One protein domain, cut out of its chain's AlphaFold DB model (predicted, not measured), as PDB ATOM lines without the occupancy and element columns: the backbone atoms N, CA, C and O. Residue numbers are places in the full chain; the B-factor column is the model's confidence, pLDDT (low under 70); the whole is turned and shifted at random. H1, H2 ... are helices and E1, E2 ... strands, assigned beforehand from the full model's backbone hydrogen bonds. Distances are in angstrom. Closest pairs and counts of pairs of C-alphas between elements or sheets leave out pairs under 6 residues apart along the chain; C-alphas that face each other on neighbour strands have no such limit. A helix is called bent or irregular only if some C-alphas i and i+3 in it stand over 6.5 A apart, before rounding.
ATOM      1  N   ILE A 499     296.887  37.488 -29.550       88.44
ATOM      2  CA  ILE A 499     297.291  38.738 -28.899       88.44
ATOM      3  C   ILE A 499     298.612  38.523 -28.168       88.44
ATOM      4  O   ILE A 499     298.739  37.613 -27.348       88.44
ATOM      5  N   LEU A 500     299.598  39.371 -28.447       87.12
ATOM      6  CA  LEU A 500     300.920  39.300 -27.831       87.12
ATOM      7  C   LEU A 500     301.049  40.348 -26.723       87.12
ATOM      8  O   LEU A 500     300.660  41.497 -26.915       87.12
ATOM      9  N   ASP A 501     301.642  39.971 -25.589       88.31
ATOM     10  CA  ASP A 501     302.012  40.930 -24.545       88.31
ATOM     11  C   ASP A 501     303.101  41.890 -25.083       88.31
ATOM     12  O   ASP A 501     304.193  41.441 -25.458       88.31
ATOM     13  N   PRO A 502     302.864  43.216 -25.119       87.56
ATOM     14  CA  PRO A 502     303.849  44.182 -25.596       87.56
ATOM     15  C   PRO A 502     305.186  44.119 -24.851       87.56
ATOM     16  O   PRO A 502     306.227  44.422 -25.437       87.56
ATOM     17  N   ALA A 503     305.197  43.689 -23.583       87.19
ATOM     18  CA  ALA A 503     306.420  43.574 -22.787       87.19
ATOM     19  C   ALA A 503     307.395  42.513 -23.328       87.19
ATOM     20  O   ALA A 503     308.602  42.597 -23.080       87.19
ATOM     21  N   ILE A 504     306.889  41.527 -24.076       83.62
ATOM     22  CA  ILE A 504     307.679  40.406 -24.606       83.62
ATOM     23  C   ILE A 504     307.812  40.431 -26.135       83.62
ATOM     24  O   ILE A 504     308.560  39.627 -26.690       83.62
ATOM     25  N   ALA A 505     307.168  41.386 -26.816       82.25
ATOM     26  CA  ALA A 505     307.199  41.529 -28.277       82.25
ATOM     27  C   ALA A 505     308.610  41.734 -28.858       82.25
ATOM     28  O   ALA A 505     308.906  41.332 -29.978       82.25
ATOM     29  N   GLN A 506     309.529  42.300 -28.077       84.44
ATOM     30  CA  GLN A 506     310.939  42.436 -28.461       84.44
ATOM     31  C   GLN A 506     311.682  41.091 -28.615       84.44
ATOM     32  O   GLN A 506     312.784  41.058 -29.160       84.44
ATOM     33  N   TRP A 507     311.116  39.987 -28.116       85.12
ATOM     34  CA  TRP A 507     311.704  38.645 -28.199       85.12
ATOM     35  C   TRP A 507     311.067  37.773 -29.284       85.12
ATOM     36  O   TRP A 507     311.403  36.592 -29.382       85.12
ATOM     37  N   THR A 508     310.175  38.326 -30.105       81.75
ATOM     38  CA  THR A 508     309.520  37.623 -31.213       81.75
ATOM     39  C   THR A 508     310.042  38.128 -32.560       81.75
ATOM     40  O   THR A 508     310.544  39.245 -32.684       81.75
ATOM     41  N   SER A 509     309.996  37.279 -33.590       75.69
ATOM     42  CA  SER A 509     310.406  37.673 -34.946       75.69
ATOM     43  C   SER A 509     309.368  38.598 -35.581       75.69
ATOM     44  O   SER A 509     308.189  38.469 -35.286       75.69
ATOM     45  N   ALA A 510     309.762  39.466 -36.518       67.50
ATOM     46  CA  ALA A 510     308.810  40.325 -37.238       67.50
ATOM     47  C   ALA A 510     307.711  39.534 -37.979       67.50
ATOM     48  O   ALA A 510     306.622  40.043 -38.189       67.50
ATOM     49  N   THR A 511     307.984  38.281 -38.353       64.00
ATOM     50  CA  THR A 511     307.010  37.352 -38.950       64.00
ATOM     51  C   THR A 511     306.164  36.594 -37.922       64.00
ATOM     52  O   THR A 511     305.199  35.941 -38.302       64.00
ATOM     53  N   GLY A 512     306.559  36.612 -36.645       59.53
ATOM     54  CA  GLY A 512     305.859  35.983 -35.520       59.53
ATOM     55  C   GLY A 512     305.217  36.984 -34.554       59.53
ATOM     56  O   GLY A 512     304.536  36.561 -33.626       59.53
ATOM     57  N   THR A 513     305.431  38.285 -34.751       60.00
ATOM     58  CA  THR A 513     304.743  39.372 -34.046       60.00
ATOM     59  C   THR A 513     303.448  39.689 -34.802       60.00
ATOM     60  O   THR A 513     303.531  40.040 -35.979       60.00
ATOM     61  N   PRO A 514     302.266  39.559 -34.173       63.38
ATOM     62  CA  PRO A 514     301.000  39.977 -34.774       63.38
ATOM     63  C   PRO A 514     300.980  41.483 -35.097       63.38
ATOM     64  O   PRO A 514     301.791  42.239 -34.560       63.38
ATOM     65  N   ASP A 515     300.046  41.922 -35.946       64.94
ATOM     66  CA  ASP A 515     299.882  43.336 -36.330       64.94
ATOM     67  C   ASP A 515     299.749  44.272 -35.105       64.94
ATOM     68  O   ASP A 515     299.300  43.861 -34.037       64.94
ATOM     69  N   GLU A 516     300.093  45.562 -35.250       60.97
ATOM     70  CA  GLU A 516     300.092  46.553 -34.149       60.97
ATOM     71  C   GLU A 516     298.767  46.612 -33.361       60.97
ATOM     72  O   GLU A 516     298.776  46.783 -32.144       60.97
ATOM     73  N   LEU A 517     297.629  46.396 -34.033       61.03
ATOM     74  CA  LEU A 517     296.295  46.348 -33.416       61.03
ATOM     75  C   LEU A 517     296.142  45.205 -32.399       61.03
ATOM     76  O   LEU A 517     295.366  45.326 -31.451       61.03
ATOM     77  N   SER A 518     296.913  44.127 -32.539       65.81
ATOM     78  CA  SER A 518     296.952  43.048 -31.556       65.81
ATOM     79  C   SER A 518     297.660  43.460 -30.266       65.81
ATOM     80  O   SER A 518     297.345  42.911 -29.220       65.81
ATOM     81  N   LEU A 519     298.574  44.436 -30.278       74.75
ATOM     82  CA  LEU A 519     299.240  44.902 -29.052       74.75
ATOM     83  C   LEU A 519     298.311  45.768 -28.187       74.75
ATOM     84  O   LEU A 519     298.390  45.724 -26.961       74.75
ATOM     85  N   GLU A 520     297.399  46.520 -28.810       83.94
ATOM     86  CA  GLU A 520     296.443  47.398 -28.116       83.94
ATOM     87  C   GLU A 520     295.373  46.632 -27.323       83.94
ATOM     88  O   GLU A 520     294.780  47.178 -26.394       83.94
ATOM     89  N   ALA A 521     295.096  45.376 -27.683       88.31
ATOM     90  CA  ALA A 521     294.133  44.534 -26.971       88.31
ATOM     91  C   ALA A 521     294.650  44.034 -25.617       88.31
ATOM     92  O   ALA A 521     293.862  43.580 -24.780       88.31
ATOM     93  N   TRP A 522     295.962  44.094 -25.390       90.75
ATOM     94  CA  TRP A 522     296.569  43.599 -24.166       90.75
ATOM     95  C   TRP A 522     296.541  44.637 -23.030       90.75
ATOM     96  O   TRP A 522     296.902  45.794 -23.249       90.75
ATOM     97  N   PRO A 523     296.224  44.239 -21.782       91.62
ATOM     98  CA  PRO A 523     295.598  42.975 -21.374       91.62
ATOM     99  C   PRO A 523     294.058  43.046 -21.383       91.62
ATOM    100  O   PRO A 523     293.398  42.037 -21.159       91.62
ATOM    101  N   GLU A 524     293.476  44.227 -21.600       94.06
ATOM    102  CA  GLU A 524     292.075  44.531 -21.264       94.06
ATOM    103  C   GLU A 524     291.032  43.732 -22.055       94.06
ATOM    104  O   GLU A 524     289.930  43.498 -21.557       94.06
ATOM    105  N   ASP A 525     291.351  43.304 -23.277       95.25
ATOM    106  CA  ASP A 525     290.408  42.638 -24.181       95.25
ATOM    107  C   ASP A 525     290.722  41.141 -24.399       95.25
ATOM    108  O   ASP A 525     290.037  40.471 -25.182       95.25
ATOM    109  N   ILE A 526     291.693  40.576 -23.667       95.19
ATOM    110  CA  ILE A 526     292.037  39.145 -23.749       95.19
ATOM    111  C   ILE A 526     291.002  38.256 -23.057       95.19
ATOM    112  O   ILE A 526     290.347  38.630 -22.085       95.19
ATOM    113  N   MET A 527     290.875  37.028 -23.540       95.88
ATOM    114  CA  MET A 527     289.900  36.063 -23.060       95.88
ATOM    115  C   MET A 527     290.378  35.338 -21.798       95.88
ATOM    116  O   MET A 527     291.339  34.564 -21.826       95.88
ATOM    117  N   TRP A 528     289.656  35.531 -20.696       97.12
ATOM    118  CA  TRP A 528     289.903  34.825 -19.437       97.12
ATOM    119  C   TRP A 528     289.236  33.451 -19.425       97.12
ATOM    120  O   TRP A 528     288.027  33.359 -19.633       97.12
ATOM    121  N   LYS A 529     290.005  32.401 -19.112       95.12
ATOM    122  CA  LYS A 529     289.506  31.023 -18.960       95.12
ATOM    123  C   LYS A 529     288.818  30.774 -17.619       95.12
ATOM    124  O   LYS A 529     288.109  29.783 -17.479       95.12
ATOM    125  N   ASP A 530     289.053  31.638 -16.633       93.56
ATOM    126  CA  ASP A 530     288.461  31.550 -15.303       93.56
ATOM    127  C   ASP A 530     288.368  32.923 -14.619       93.56
ATOM    128  O   ASP A 530     288.903  33.931 -15.087       93.56
ATOM    129  N   SER A 531     287.670  32.966 -13.485       91.06
ATOM    130  CA  SER A 531     287.455  34.189 -12.709       91.06
ATOM    131  C   SER A 531     288.701  34.697 -11.971       91.06
ATOM    132  O   SER A 531     288.615  35.720 -11.297       91.06
ATOM    133  N   GLN A 532     289.832  33.982 -12.026       93.44
ATOM    134  CA  GLN A 532     291.084  34.384 -11.373       93.44
ATOM    135  C   GLN A 532     291.979  35.219 -12.294       93.44
ATOM    136  O   GLN A 532     293.039  35.668 -11.864       93.44
ATOM    137  N   GLY A 533     291.570  35.441 -13.543       92.62
ATOM    138  CA  GLY A 533     292.360  36.203 -14.505       92.62
ATOM    139  C   GLY A 533     293.326  35.367 -15.325       92.62
ATOM    140  O   GLY A 533     294.087  35.922 -16.116       92.62
ATOM    141  N   ASN A 534     293.298  34.037 -15.187       94.56
ATOM    142  CA  ASN A 534     294.067  33.210 -16.099       94.56
ATOM    143  C   ASN A 534     293.418  33.283 -17.488       94.56
ATOM    144  O   ASN A 534     292.192  33.252 -17.611       94.56
ATOM    145  N   TYR A 535     294.225  33.342 -18.543       94.00
ATOM    146  CA  TYR A 535     293.744  33.480 -19.919       94.00
ATOM    147  C   TYR A 535     293.955  32.211 -20.749       94.00
ATOM    148  O   TYR A 535     294.656  31.274 -20.348       94.00
ATOM    149  N   HIS A 536     293.272  32.158 -21.890       93.75
ATOM    150  CA  HIS A 536     293.488  31.132 -22.903       93.75
ATOM    151  C   HIS A 536     294.749  31.438 -23.711       93.75
ATOM    152  O   HIS A 536     294.933  32.570 -24.154       93.75
ATOM    153  N   TYR A 537     295.569  30.413 -23.938       90.69
ATOM    154  CA  TYR A 537     296.728  30.494 -24.821       90.69
ATOM    155  C   TYR A 537     296.332  30.186 -26.267       90.69
ATOM    156  O   TYR A 537     295.493  29.312 -26.512       90.69
ATOM    157  N   ASP A 538     296.932  30.921 -27.194       86.56
ATOM    158  CA  ASP A 538     296.865  30.705 -28.636       86.56
ATOM    159  C   ASP A 538     298.217  30.184 -29.160       86.56
ATOM    160  O   ASP A 538     299.056  29.722 -28.385       86.56
ATOM    161  N   TRP A 539     298.421  30.238 -30.477       82.00
ATOM    162  CA  TRP A 539     299.663  29.858 -31.140       82.00
ATOM    163  C   TRP A 539     300.901  30.478 -30.488       82.00
ATOM    164  O   TRP A 539     300.918  31.647 -30.098       82.00
ATOM    165  N   SER A 540     301.967  29.688 -30.424       85.69
ATOM    166  CA  SER A 540     303.237  30.116 -29.850       85.69
ATOM    167  C   SER A 540     304.244  30.455 -30.945       85.69
ATOM    168  O   SER A 540     304.295  29.797 -31.988       85.69
ATOM    169  N   THR A 541     305.112  31.430 -30.692       82.50
ATOM    170  CA  THR A 541     306.250  31.767 -31.564       82.50
ATOM    171  C   THR A 541     307.576  31.453 -30.878       82.50
ATOM    172  O   THR A 541     307.680  31.499 -29.655       82.50
ATOM    173  N   ALA A 542     308.612  31.140 -31.655       85.75
ATOM    174  CA  ALA A 542     309.948  30.917 -31.111       85.75
ATOM    175  C   ALA A 542     310.490  32.193 -30.449       85.75
ATOM    176  O   ALA A 542     310.375  33.291 -31.004       85.75
ATOM    177  N   ASN A 543     311.112  32.033 -29.282       86.88
ATOM    178  CA  ASN A 543     311.795  33.113 -28.586       86.88
ATOM    179  C   ASN A 543     313.165  33.376 -29.232       86.88
ATOM    180  O   ASN A 543     314.025  32.495 -29.285       86.88
ATOM    181  N   LEU A 544     313.393  34.605 -29.696       87.19
ATOM    182  CA  LEU A 544     314.649  35.015 -30.331       87.19
ATOM    183  C   LEU A 544     315.844  35.010 -29.368       87.19
ATOM    184  O   LEU A 544     316.968  34.741 -29.785       87.19
ATOM    185  N   SER A 545     315.607  35.281 -28.083       85.19
ATOM    186  CA  SER A 545     316.638  35.282 -27.038       85.19
ATOM    187  C   SER A 545     316.971  33.869 -26.545       85.19
ATOM    188  O   SER A 545     318.037  33.651 -25.970       85.19
ATOM    189  N   ASN A 546     316.070  32.903 -26.754       87.31
ATOM    190  CA  ASN A 546     316.277  31.498 -26.420       87.31
ATOM    191  C   ASN A 546     315.419  30.583 -27.308       87.31
ATOM    192  O   ASN A 546     314.289  30.256 -26.965       87.31
ATOM    193  N   SER A 547     315.991  30.097 -28.410       79.62
ATOM    194  CA  SER A 547     315.284  29.278 -29.411       79.62
ATOM    195  C   SER A 547     314.717  27.941 -28.904       79.62
ATOM    196  O   SER A 547     313.916  27.324 -29.600       79.62
ATOM    197  N   SER A 548     315.098  27.490 -27.702       85.31
ATOM    198  CA  SER A 548     314.499  26.313 -27.051       85.31
ATOM    199  C   SER A 548     313.181  26.612 -26.327       85.31
ATOM    200  O   SER A 548     312.531  25.695 -25.827       85.31
ATOM    201  N   GLN A 549     312.788  27.887 -26.252       88.31
ATOM    202  CA  GLN A 549     311.569  28.350 -25.603       88.31
ATOM    203  C   GLN A 549     310.583  28.909 -26.627       88.31
ATOM    204  O   GLN A 549     310.955  29.617 -27.565       88.31
ATOM    205  N   MET A 550     309.308  28.619 -26.392       88.12
ATOM    206  CA  MET A 550     308.191  29.210 -27.117       88.12
ATOM    207  C   MET A 550     307.576  30.330 -26.273       88.12
ATOM    208  O   MET A 550     307.568  30.258 -25.045       88.12
ATOM    209  N   ILE A 551     307.092  31.371 -26.941       86.44
ATOM    210  CA  ILE A 551     306.305  32.456 -26.362       86.44
ATOM    211  C   ILE A 551     304.862  32.226 -26.782       86.44
ATOM    212  O   ILE A 551     304.558  32.295 -27.973       86.44
ATOM    213  N   ASP A 552     304.000  31.944 -25.811       87.44
ATOM    214  CA  ASP A 552     302.574  31.739 -26.041       87.44
ATOM    215  C   ASP A 552     301.858  33.086 -26.174       87.44
ATOM    216  O   ASP A 552     302.058  33.993 -25.363       87.44
ATOM    217  N   MET A 553     301.001  33.211 -27.186       88.81
ATOM    218  CA  MET A 553     300.081  34.342 -27.304       88.81
ATOM    219  C   MET A 553     298.839  34.108 -26.439       88.81
ATOM    220  O   MET A 553     298.506  32.971 -26.098       88.81
ATOM    221  N   ALA A 554     298.122  35.173 -26.097       92.25
ATOM    222  CA  ALA A 554     296.782  35.081 -25.535       92.25
ATOM    223  C   ALA A 554     295.721  35.096 -26.636       92.25
ATOM    224  O   ALA A 554     295.925  35.639 -27.717       92.25
ATOM    225  N   VAL A 555     294.557  34.531 -26.342       93.38
ATOM    226  CA  VAL A 555     293.375  34.607 -27.210       93.38
ATOM    227  C   VAL A 555     292.614  35.903 -26.907       93.38
ATOM    228  O   VAL A 555     292.325  36.171 -25.741       93.38
ATOM    229  N   ILE A 556     292.240  36.696 -27.915       93.88
ATOM    230  CA  ILE A 556     291.307  37.826 -27.734       93.88
ATOM    231  C   ILE A 556     289.886  37.328 -27.433       93.88
ATOM    232  O   ILE A 556     289.450  36.292 -27.930       93.88
ATOM    233  N   CYS A 557     289.121  38.063 -26.626       95.94
ATOM    234  CA  CYS A 557     287.699  37.775 -26.445       95.94
ATOM    235  C   CYS A 557     286.938  37.941 -27.776       95.94
ATOM    236  O   CYS A 557     286.957  39.031 -28.340       95.94
ATOM    237  N   ASP A 558     286.192  36.921 -28.233       95.56
ATOM    238  CA  ASP A 558     285.472  36.952 -29.528       95.56
ATOM    239  C   ASP A 558     284.561  38.188 -29.674       95.56
ATOM    240  O   ASP A 558     284.430  38.764 -30.752       95.56
ATOM    241  N   LYS A 559     283.972  38.654 -28.563       95.81
ATOM    242  CA  LYS A 559     283.166  39.887 -28.507       95.81
ATOM    243  C   LYS A 559     283.954  41.140 -28.893       95.81
ATOM    244  O   LYS A 559     283.387  42.094 -29.418       95.81
ATOM    245  N   LYS A 560     285.239  41.177 -28.555       95.31
ATOM    246  CA  LYS A 560     286.135  42.310 -28.793       95.31
ATOM    247  C   LYS A 560     286.754  42.245 -30.182       95.31
ATOM    248  O   LYS A 560     286.906  43.289 -30.810       95.31
ATOM    249  N   THR A 561     287.003  41.040 -30.690       92.62
ATOM    250  CA  THR A 561     287.586  40.782 -32.011       92.62
ATOM    251  C   THR A 561     286.912  41.546 -33.147       92.62
ATOM    252  O   THR A 561     287.599  42.116 -33.992       92.62
ATOM    253  N   VAL A 562     285.577  41.622 -33.148       93.12
ATOM    254  CA  VAL A 562     284.804  42.292 -34.210       93.12
ATOM    255  C   VAL A 562     285.202  43.765 -34.373       93.12
ATOM    256  O   VAL A 562     285.288  44.259 -35.499       93.12
ATOM    257  N   ARG A 563     285.481  44.477 -33.268       92.56
ATOM    258  CA  ARG A 563     285.930  45.879 -33.318       92.56
ATOM    259  C   ARG A 563     287.276  45.988 -34.030       92.56
ATOM    260  O   ARG A 563     287.397  46.781 -34.957       92.56
ATOM    261  N   TYR A 564     288.247  45.177 -33.617       91.25
ATOM    262  CA  TYR A 564     289.597  45.202 -34.180       91.25
ATOM    263  C   TYR A 564     289.599  44.846 -35.664       91.25
ATOM    264  O   TYR A 564     290.217  45.550 -36.453       91.25
ATOM    265  N   CYS A 565     288.833  43.826 -36.065       91.06
ATOM    266  CA  CYS A 565     288.661  43.496 -37.477       91.06
ATOM    267  C   CYS A 565     288.113  44.681 -38.276       91.06
ATOM    268  O   CYS A 565     288.683  45.058 -39.299       91.06
ATOM    269  N   ARG A 566     287.056  45.336 -37.782       92.06
ATOM    270  CA  ARG A 566     286.485  46.512 -38.449       92.06
ATOM    271  C   ARG A 566     287.509  47.638 -38.603       92.06
ATOM    272  O   ARG A 566     287.666  48.157 -39.703       92.06
ATOM    273  N   GLU A 567     288.235  47.973 -37.541       91.44
ATOM    274  CA  GLU A 567     289.259  49.025 -37.560       91.44
ATOM    275  C   GLU A 567     290.426  48.697 -38.506       91.44
ATOM    276  O   GLU A 567     290.913  49.588 -39.210       91.44
ATOM    277  N   THR A 568     290.857  47.431 -38.570       89.00
ATOM    278  CA  THR A 568     291.864  46.967 -39.537       89.00
ATOM    279  C   THR A 568     291.357  47.132 -40.967       89.00
ATOM    280  O   THR A 568     292.031  47.737 -41.806       89.00
ATOM    281  N   LEU A 569     290.152  46.636 -41.257       89.94
ATOM    282  CA  LEU A 569     289.592  46.642 -42.608       89.94
ATOM    283  C   LEU A 569     289.272  48.053 -43.111       89.94
ATOM    284  O   LEU A 569     289.492  48.335 -44.289       89.94
ATOM    285  N   GLU A 570     288.809  48.957 -42.245       92.06
ATOM    286  CA  GLU A 570     288.560  50.365 -42.590       92.06
ATOM    287  C   GLU A 570     289.837  51.090 -43.036       92.06
ATOM    288  O   GLU A 570     289.790  51.933 -43.935       92.06
ATOM    289  N   LYS A 571     290.989  50.737 -42.452       90.19
ATOM    290  CA  LYS A 571     292.301  51.272 -42.847       90.19
ATOM    291  C   LYS A 571     292.835  50.601 -44.116       90.19
ATOM    292  O   LYS A 571     293.415  51.273 -44.967       90.19
ATOM    293  N   GLU A 572     292.645  49.288 -44.247       90.12
ATOM    294  CA  GLU A 572     293.252  48.480 -45.309       90.12
ATOM    295  C   GLU A 572     292.513  48.584 -46.654       90.12
ATOM    296  O   GLU A 572     293.137  48.827 -47.691       90.12
ATOM    297  N   LEU A 573     291.192  48.381 -46.665       90.44
ATOM    298  CA  LEU A 573     290.411  48.205 -47.896       90.44
ATOM    299  C   LEU A 573     290.430  49.406 -48.864       90.44
ATOM    300  O   LEU A 573     290.361  49.169 -50.075       90.44
ATOM    301  N   PRO A 574     290.573  50.674 -48.417       92.31
ATOM    302  CA  PRO A 574     290.767  51.795 -49.338       92.31
ATOM    303  C   PRO A 574     292.018  51.656 -50.219       92.31
ATOM    304  O   PRO A 574     292.023  52.140 -51.352       92.31
ATOM    305  N   GLN A 575     293.064  50.993 -49.713       91.38
ATOM    306  CA  GLN A 575     294.343  50.801 -50.404       91.38
ATOM    307  C   GLN A 575     294.419  49.431 -51.089       91.38
ATOM    308  O   GLN A 575     294.832  49.332 -52.243       91.38
ATOM    309  N   ASN A 576     293.972  48.377 -50.403       92.81
ATOM    310  CA  ASN A 576     294.057  46.993 -50.860       92.81
ATOM    311  C   ASN A 576     292.659  46.430 -51.116       92.81
ATOM    312  O   ASN A 576     291.992  45.912 -50.220       92.81
ATOM    313  N   LYS A 577     292.221  46.514 -52.373       92.25
ATOM    314  CA  LYS A 577     290.867  46.143 -52.812       92.25
ATOM    315  C   LYS A 577     290.693  44.631 -52.983       92.25
ATOM    316  O   LYS A 577     290.366  44.161 -54.074       92.25
ATOM    317  N   TYR A 578     290.947  43.860 -51.931       93.56
ATOM    318  CA  TYR A 578     290.650  42.428 -51.928       93.56
ATOM    319  C   TYR A 578     289.147  42.183 -52.108       93.56
ATOM    320  O   TYR A 578     288.316  42.909 -51.565       93.56
ATOM    321  N   THR A 579     288.803  41.139 -52.861       91.38
ATOM    322  CA  THR A 579     287.404  40.760 -53.152       91.38
ATOM    323  C   THR A 579     286.893  39.602 -52.294       91.38
ATOM    324  O   THR A 579     285.700  39.309 -52.280       91.38
ATOM    325  N   CYS A 580     287.800  38.928 -51.595       93.19
ATOM    326  CA  CYS A 580     287.574  37.787 -50.719       93.19
ATOM    327  C   CYS A 580     288.544  37.875 -49.529       93.19
ATOM    328  O   CYS A 580     289.504  38.651 -49.553       93.19
ATOM    329  N   ARG A 581     288.307  37.079 -48.483       92.44
ATOM    330  CA  ARG A 581     289.216  36.975 -47.335       92.44
ATOM    331  C   ARG A 581     289.124  35.594 -46.700       92.44
ATOM    332  O   ARG A 581     288.032  35.046 -46.576       92.44
ATOM    333  N   PHE A 582     290.267  35.046 -46.306       93.44
ATOM    334  CA  PHE A 582     290.345  33.856 -45.470       93.44
ATOM    335  C   PHE A 582     290.693  34.296 -44.051       93.44
ATOM    336  O   PHE A 582     291.826  34.698 -43.801       93.44
ATOM    337  N   ILE A 583     289.712  34.251 -43.150       92.75
ATOM    338  CA  ILE A 583     289.912  34.584 -41.738       92.75
ATOM    339  C   ILE A 583     290.152  33.284 -40.975       92.75
ATOM    340  O   ILE A 583     289.242  32.469 -40.799       92.75
ATOM    341  N   ASP A 584     291.395  33.077 -40.561       90.50
ATOM    342  CA  ASP A 584     291.837  31.846 -39.930       90.50
ATOM    343  C   ASP A 584     291.199  31.647 -38.551       90.50
ATOM    344  O   ASP A 584     290.807  32.588 -37.859       90.50
ATOM    345  N   THR A 585     291.122  30.386 -38.130       89.19
ATOM    346  CA  THR A 585     290.634  29.896 -36.833       89.19
ATOM    347  C   THR A 585     289.149  30.112 -36.529       89.19
ATOM    348  O   THR A 585     288.613  29.381 -35.695       89.19
ATOM    349  N   VAL A 586     288.447  31.039 -37.188       90.25
ATOM    350  CA  VAL A 586     287.063  31.424 -36.842       90.25
ATOM    351  C   VAL A 586     286.120  30.222 -36.822       90.25
ATOM    352  O   VAL A 586     285.428  30.003 -35.825       90.25
ATOM    353  N   THR A 587     286.165  29.399 -37.872       90.81
ATOM    354  CA  THR A 587     285.326  28.200 -38.027       90.81
ATOM    355  C   THR A 587     285.952  26.924 -37.457       90.81
ATOM    356  O   THR A 587     285.273  25.904 -37.393       90.81
ATOM    357  N   ALA A 588     287.229  26.956 -37.058       91.38
ATOM    358  CA  ALA A 588     287.978  25.787 -36.580       91.38
ATOM    359  C   ALA A 588     288.111  25.758 -35.048       91.38
ATOM    360  O   ALA A 588     287.824  24.748 -34.400       91.38
ATOM    361  N   SER A 589     288.516  26.881 -34.454       92.06
ATOM    362  CA  SER A 589     288.697  27.017 -33.011       92.06
ATOM    363  C   SER A 589     287.368  26.889 -32.266       92.06
ATOM    364  O   SER A 589     286.362  27.439 -32.730       92.06
ATOM    365  N   PRO A 590     287.363  26.259 -31.076       93.56
ATOM    366  CA  PRO A 590     286.169  26.163 -30.258       93.56
ATOM    367  C   PRO A 590     285.538  27.517 -29.930       93.56
ATOM    368  O   PRO A 590     286.230  28.533 -29.834       93.56
ATOM    369  N   TRP A 591     284.227  27.514 -29.695       95.88
ATOM    370  CA  TRP A 591     283.559  28.592 -28.980       95.88
ATOM    371  C   TRP A 591     283.996  28.525 -27.523       95.88
ATOM    372  O   TRP A 591     283.949  27.463 -26.889       95.88
ATOM    373  N   ARG A 592     284.456  29.652 -26.999       94.69
ATOM    374  CA  ARG A 592     285.058  29.736 -25.670       94.69
ATOM    375  C   ARG A 592     284.207  30.615 -24.768       94.69
ATOM    376  O   ARG A 592     283.439  31.457 -25.224       94.69
ATOM    377  N   GLU A 593     284.331  30.375 -23.475       97.19
ATOM    378  CA  GLU A 593     283.789  31.276 -22.467       97.19
ATOM    379  C   GLU A 593     284.838  32.334 -22.141       97.19
ATOM    380  O   GLU A 593     286.035  32.060 -22.200       97.19
ATOM    381  N   CYS A 594     284.387  33.528 -21.769       97.88
ATOM    382  CA  CYS A 594     285.246  34.551 -21.188       97.88
ATOM    383  C   CYS A 594     284.725  34.894 -19.798       97.88
ATOM    384  O   CYS A 594     283.559  35.264 -19.662       97.88
ATOM    385  N   TYR A 595     285.591  34.824 -18.790       97.12
ATOM    386  CA  TYR A 595     285.269  35.164 -17.399       97.12
ATOM    387  C   TYR A 595     285.723  36.575 -16.997       97.12
ATOM    388  O   TYR A 595     285.627  36.953 -15.831       97.12
ATOM    389  N   HIS A 596     286.206  37.378 -17.950       97.31
ATOM    390  CA  HIS A 596     286.617  38.752 -17.682       97.31
ATOM    391  C   HIS A 596     285.398  39.607 -17.290       97.31
ATOM    392  O   HIS A 596     284.396  39.592 -18.016       97.31
ATOM    393  N   PRO A 597     285.450  40.402 -16.205       95.56
ATOM    394  CA  PRO A 597     284.277  41.103 -15.668       95.56
ATOM    395  C   PRO A 597     283.651  42.113 -16.644       95.56
ATOM    396  O   PRO A 597     282.437  42.292 -16.661       95.56
ATOM    397  N   ASN A 598     284.460  42.746 -17.500       96.62
ATOM    398  CA  ASN A 598     283.982  43.771 -18.443       96.62
ATOM    399  C   ASN A 598     283.414  43.207 -19.760       96.62
ATOM    400  O   ASN A 598     282.769  43.930 -20.523       96.62
ATOM    401  N   HIS A 599     283.674  41.938 -20.075       96.56
ATOM    402  CA  HIS A 599     283.267  41.329 -21.346       96.56
ATOM    403  C   HIS A 599     283.010  39.828 -21.215       96.56
ATOM    404  O   HIS A 599     283.319  39.052 -22.114       96.56
ATOM    405  N   THR A 600     282.373  39.443 -20.107       97.62
ATOM    406  CA  THR A 600     281.946  38.064 -19.860       97.62
ATOM    407  C   THR A 600     281.052  37.578 -20.996       97.62
ATOM    408  O   THR A 600     280.083  38.257 -21.352       97.62
ATOM    409  N   ILE A 601     281.377  36.412 -21.556       97.88
ATOM    410  CA  ILE A 601     280.571  35.768 -22.594       97.88
ATOM    411  C   ILE A 601     280.511  34.253 -22.412       97.88
ATOM    412  O   ILE A 601     281.497  33.624 -22.033       97.88
ATOM    413  N   ALA A 602     279.359  33.670 -22.730       97.62
ATOM    414  CA  ALA A 602     279.169  32.227 -22.854       97.62
ATOM    415  C   ALA A 602     279.539  31.720 -24.263       97.62
ATOM    416  O   ALA A 602     279.640  32.503 -25.213       97.62
ATOM    417  N   ARG A 603     279.640  30.394 -24.446       97.75
ATOM    418  CA  ARG A 603     279.907  29.773 -25.764       97.75
ATOM    419  C   ARG A 603     278.877  30.157 -26.826       97.75
ATOM    420  O   ARG A 603     279.218  30.331 -27.992       97.75
ATOM    421  N   SER A 604     277.620  30.337 -26.423       97.00
ATOM    422  CA  SER A 604     276.528  30.796 -27.291       97.00
ATOM    423  C   SER A 604     276.795  32.183 -27.892       97.00
ATOM    424  O   SER A 604     276.518  32.417 -29.070       97.00
ATOM    425  N   GLN A 605     277.370  33.085 -27.095       97.94
ATOM    426  CA  GLN A 605     277.756  34.432 -27.503       97.94
ATOM    427  C   GLN A 605     279.074  34.422 -28.281       97.94
ATOM    428  O   GLN A 605     279.168  35.113 -29.288       97.94
ATOM    429  N   SER A 606     280.055  33.605 -27.885       97.56
ATOM    430  CA  SER A 606     281.277  33.377 -28.674       97.56
ATOM    431  C   SER A 606     280.945  32.917 -30.098       97.56
ATOM    432  O   SER A 606     281.412  33.520 -31.063       97.56
ATOM    433  N   ARG A 607     280.035  31.941 -30.251       95.81
ATOM    434  CA  ARG A 607     279.495  31.528 -31.556       95.81
ATOM    435  C   ARG A 607     278.913  32.700 -32.340       95.81
ATOM    436  O   ARG A 607     279.164  32.813 -33.532       95.81
ATOM    437  N   TYR A 608     278.103  33.532 -31.686       96.44
ATOM    438  CA  TYR A 608     277.484  34.691 -32.323       96.44
ATOM    439  C   TYR A 608     278.544  35.670 -32.846       96.44
ATOM    440  O   TYR A 608     278.517  35.998 -34.025       96.44
ATOM    441  N   TYR A 609     279.515  36.068 -32.018       96.81
ATOM    442  CA  TYR A 609     280.537  37.035 -32.431       96.81
ATOM    443  C   TYR A 609     281.504  36.477 -33.479       96.81
ATOM    444  O   TYR A 609     281.906  37.210 -34.374       96.81
ATOM    445  N   LYS A 610     281.808  35.174 -33.442       94.44
ATOM    446  CA  LYS A 610     282.546  34.495 -34.520       94.44
ATOM    447  C   LYS A 610     281.797  34.489 -35.853       94.44
ATOM    448  O   LYS A 610     282.442  34.406 -36.883       94.44
ATOM    449  N   MET A 611     280.463  34.521 -35.836       92.50
ATOM    450  CA  MET A 611     279.655  34.641 -37.054       92.50
ATOM    451  C   MET A 611     279.421  36.092 -37.488       92.50
ATOM    452  O   MET A 611     279.068  36.320 -38.641       92.50
ATOM    453  N   GLU A 612     279.526  37.046 -36.558       93.56
ATOM    454  CA  GLU A 612     279.475  38.483 -36.847       93.56
ATOM    455  C   GLU A 612     280.776  38.982 -37.490       93.56
ATOM    456  O   GLU A 612     280.723  39.874 -38.339       93.56
ATOM    457  N   LEU A 613     281.915  38.414 -37.075       91.56
ATOM    458  CA  LEU A 613     283.221  38.566 -37.718       91.56
ATOM    459  C   LEU A 613     283.204  38.000 -39.144       91.56
ATOM    460  O   LEU A 613     283.740  38.697 -40.035       91.56
TER     461      LEU A 613
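Overview. This is residues 499 to 613 of the 613 residues of an uncharacterized protein of Tritrichomonas foetus (UniProt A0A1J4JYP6). Little regular structure: the two-stranded hairpin E1-E2 leads into helix H2, partly side by side with H3; short H1 lies near H2, and residues 569 to 582 stick out. The 115 printed residues have H1, E1, E2, H2, H3 in order, antiparallel strands, mixed class, 42 residues in named elements. It is compact, radius of gyration of the C-alphas 14.9 A, spanning 41 by 39 by 23 A.

Along the chain. From C-alpha 499 at (297.291, 38.738, -28.899), go to H1, residues 516 to 520, then E1, 537 to 542, 14.6 A, and E2, 550 to 555, 15.8 A. H2, 558 to 572, runs 21.0 A, neither bent nor irregular, but only just: C-alphas 559 and 562 are 6.4 A apart. H3, 603 to 612, 14.1 A, ends at (279.475, 38.483, -36.847).

Arrangement. In hairpin E1-E2, N 538 and O 553, 2.8 A, are within hydrogen-bond range. H2 touches H3 with residues 558 to 562 alone, closest C-alphas Lys 559 and Tyr 609, 5.5 A, a shallow tilt of 13 degrees, the same way. H1 and H2 are close but not clearly touching, closest C-alphas Leu 517 and Tyr 564, 6.8 A. Every O i to N i+4 pair is within range in H3, 8 of 11 in H2, 0 of 1 in H1, with 1 of 2 O i to N i+3.

Size, cuts and confidence. The farthest C-alphas, Gln 532 and Lys 577, are 43.1 A apart. The printed part has no cut; links H1 to E1 and H2 to H3 are long. Residues 510 to 518 have pLDDT under 70.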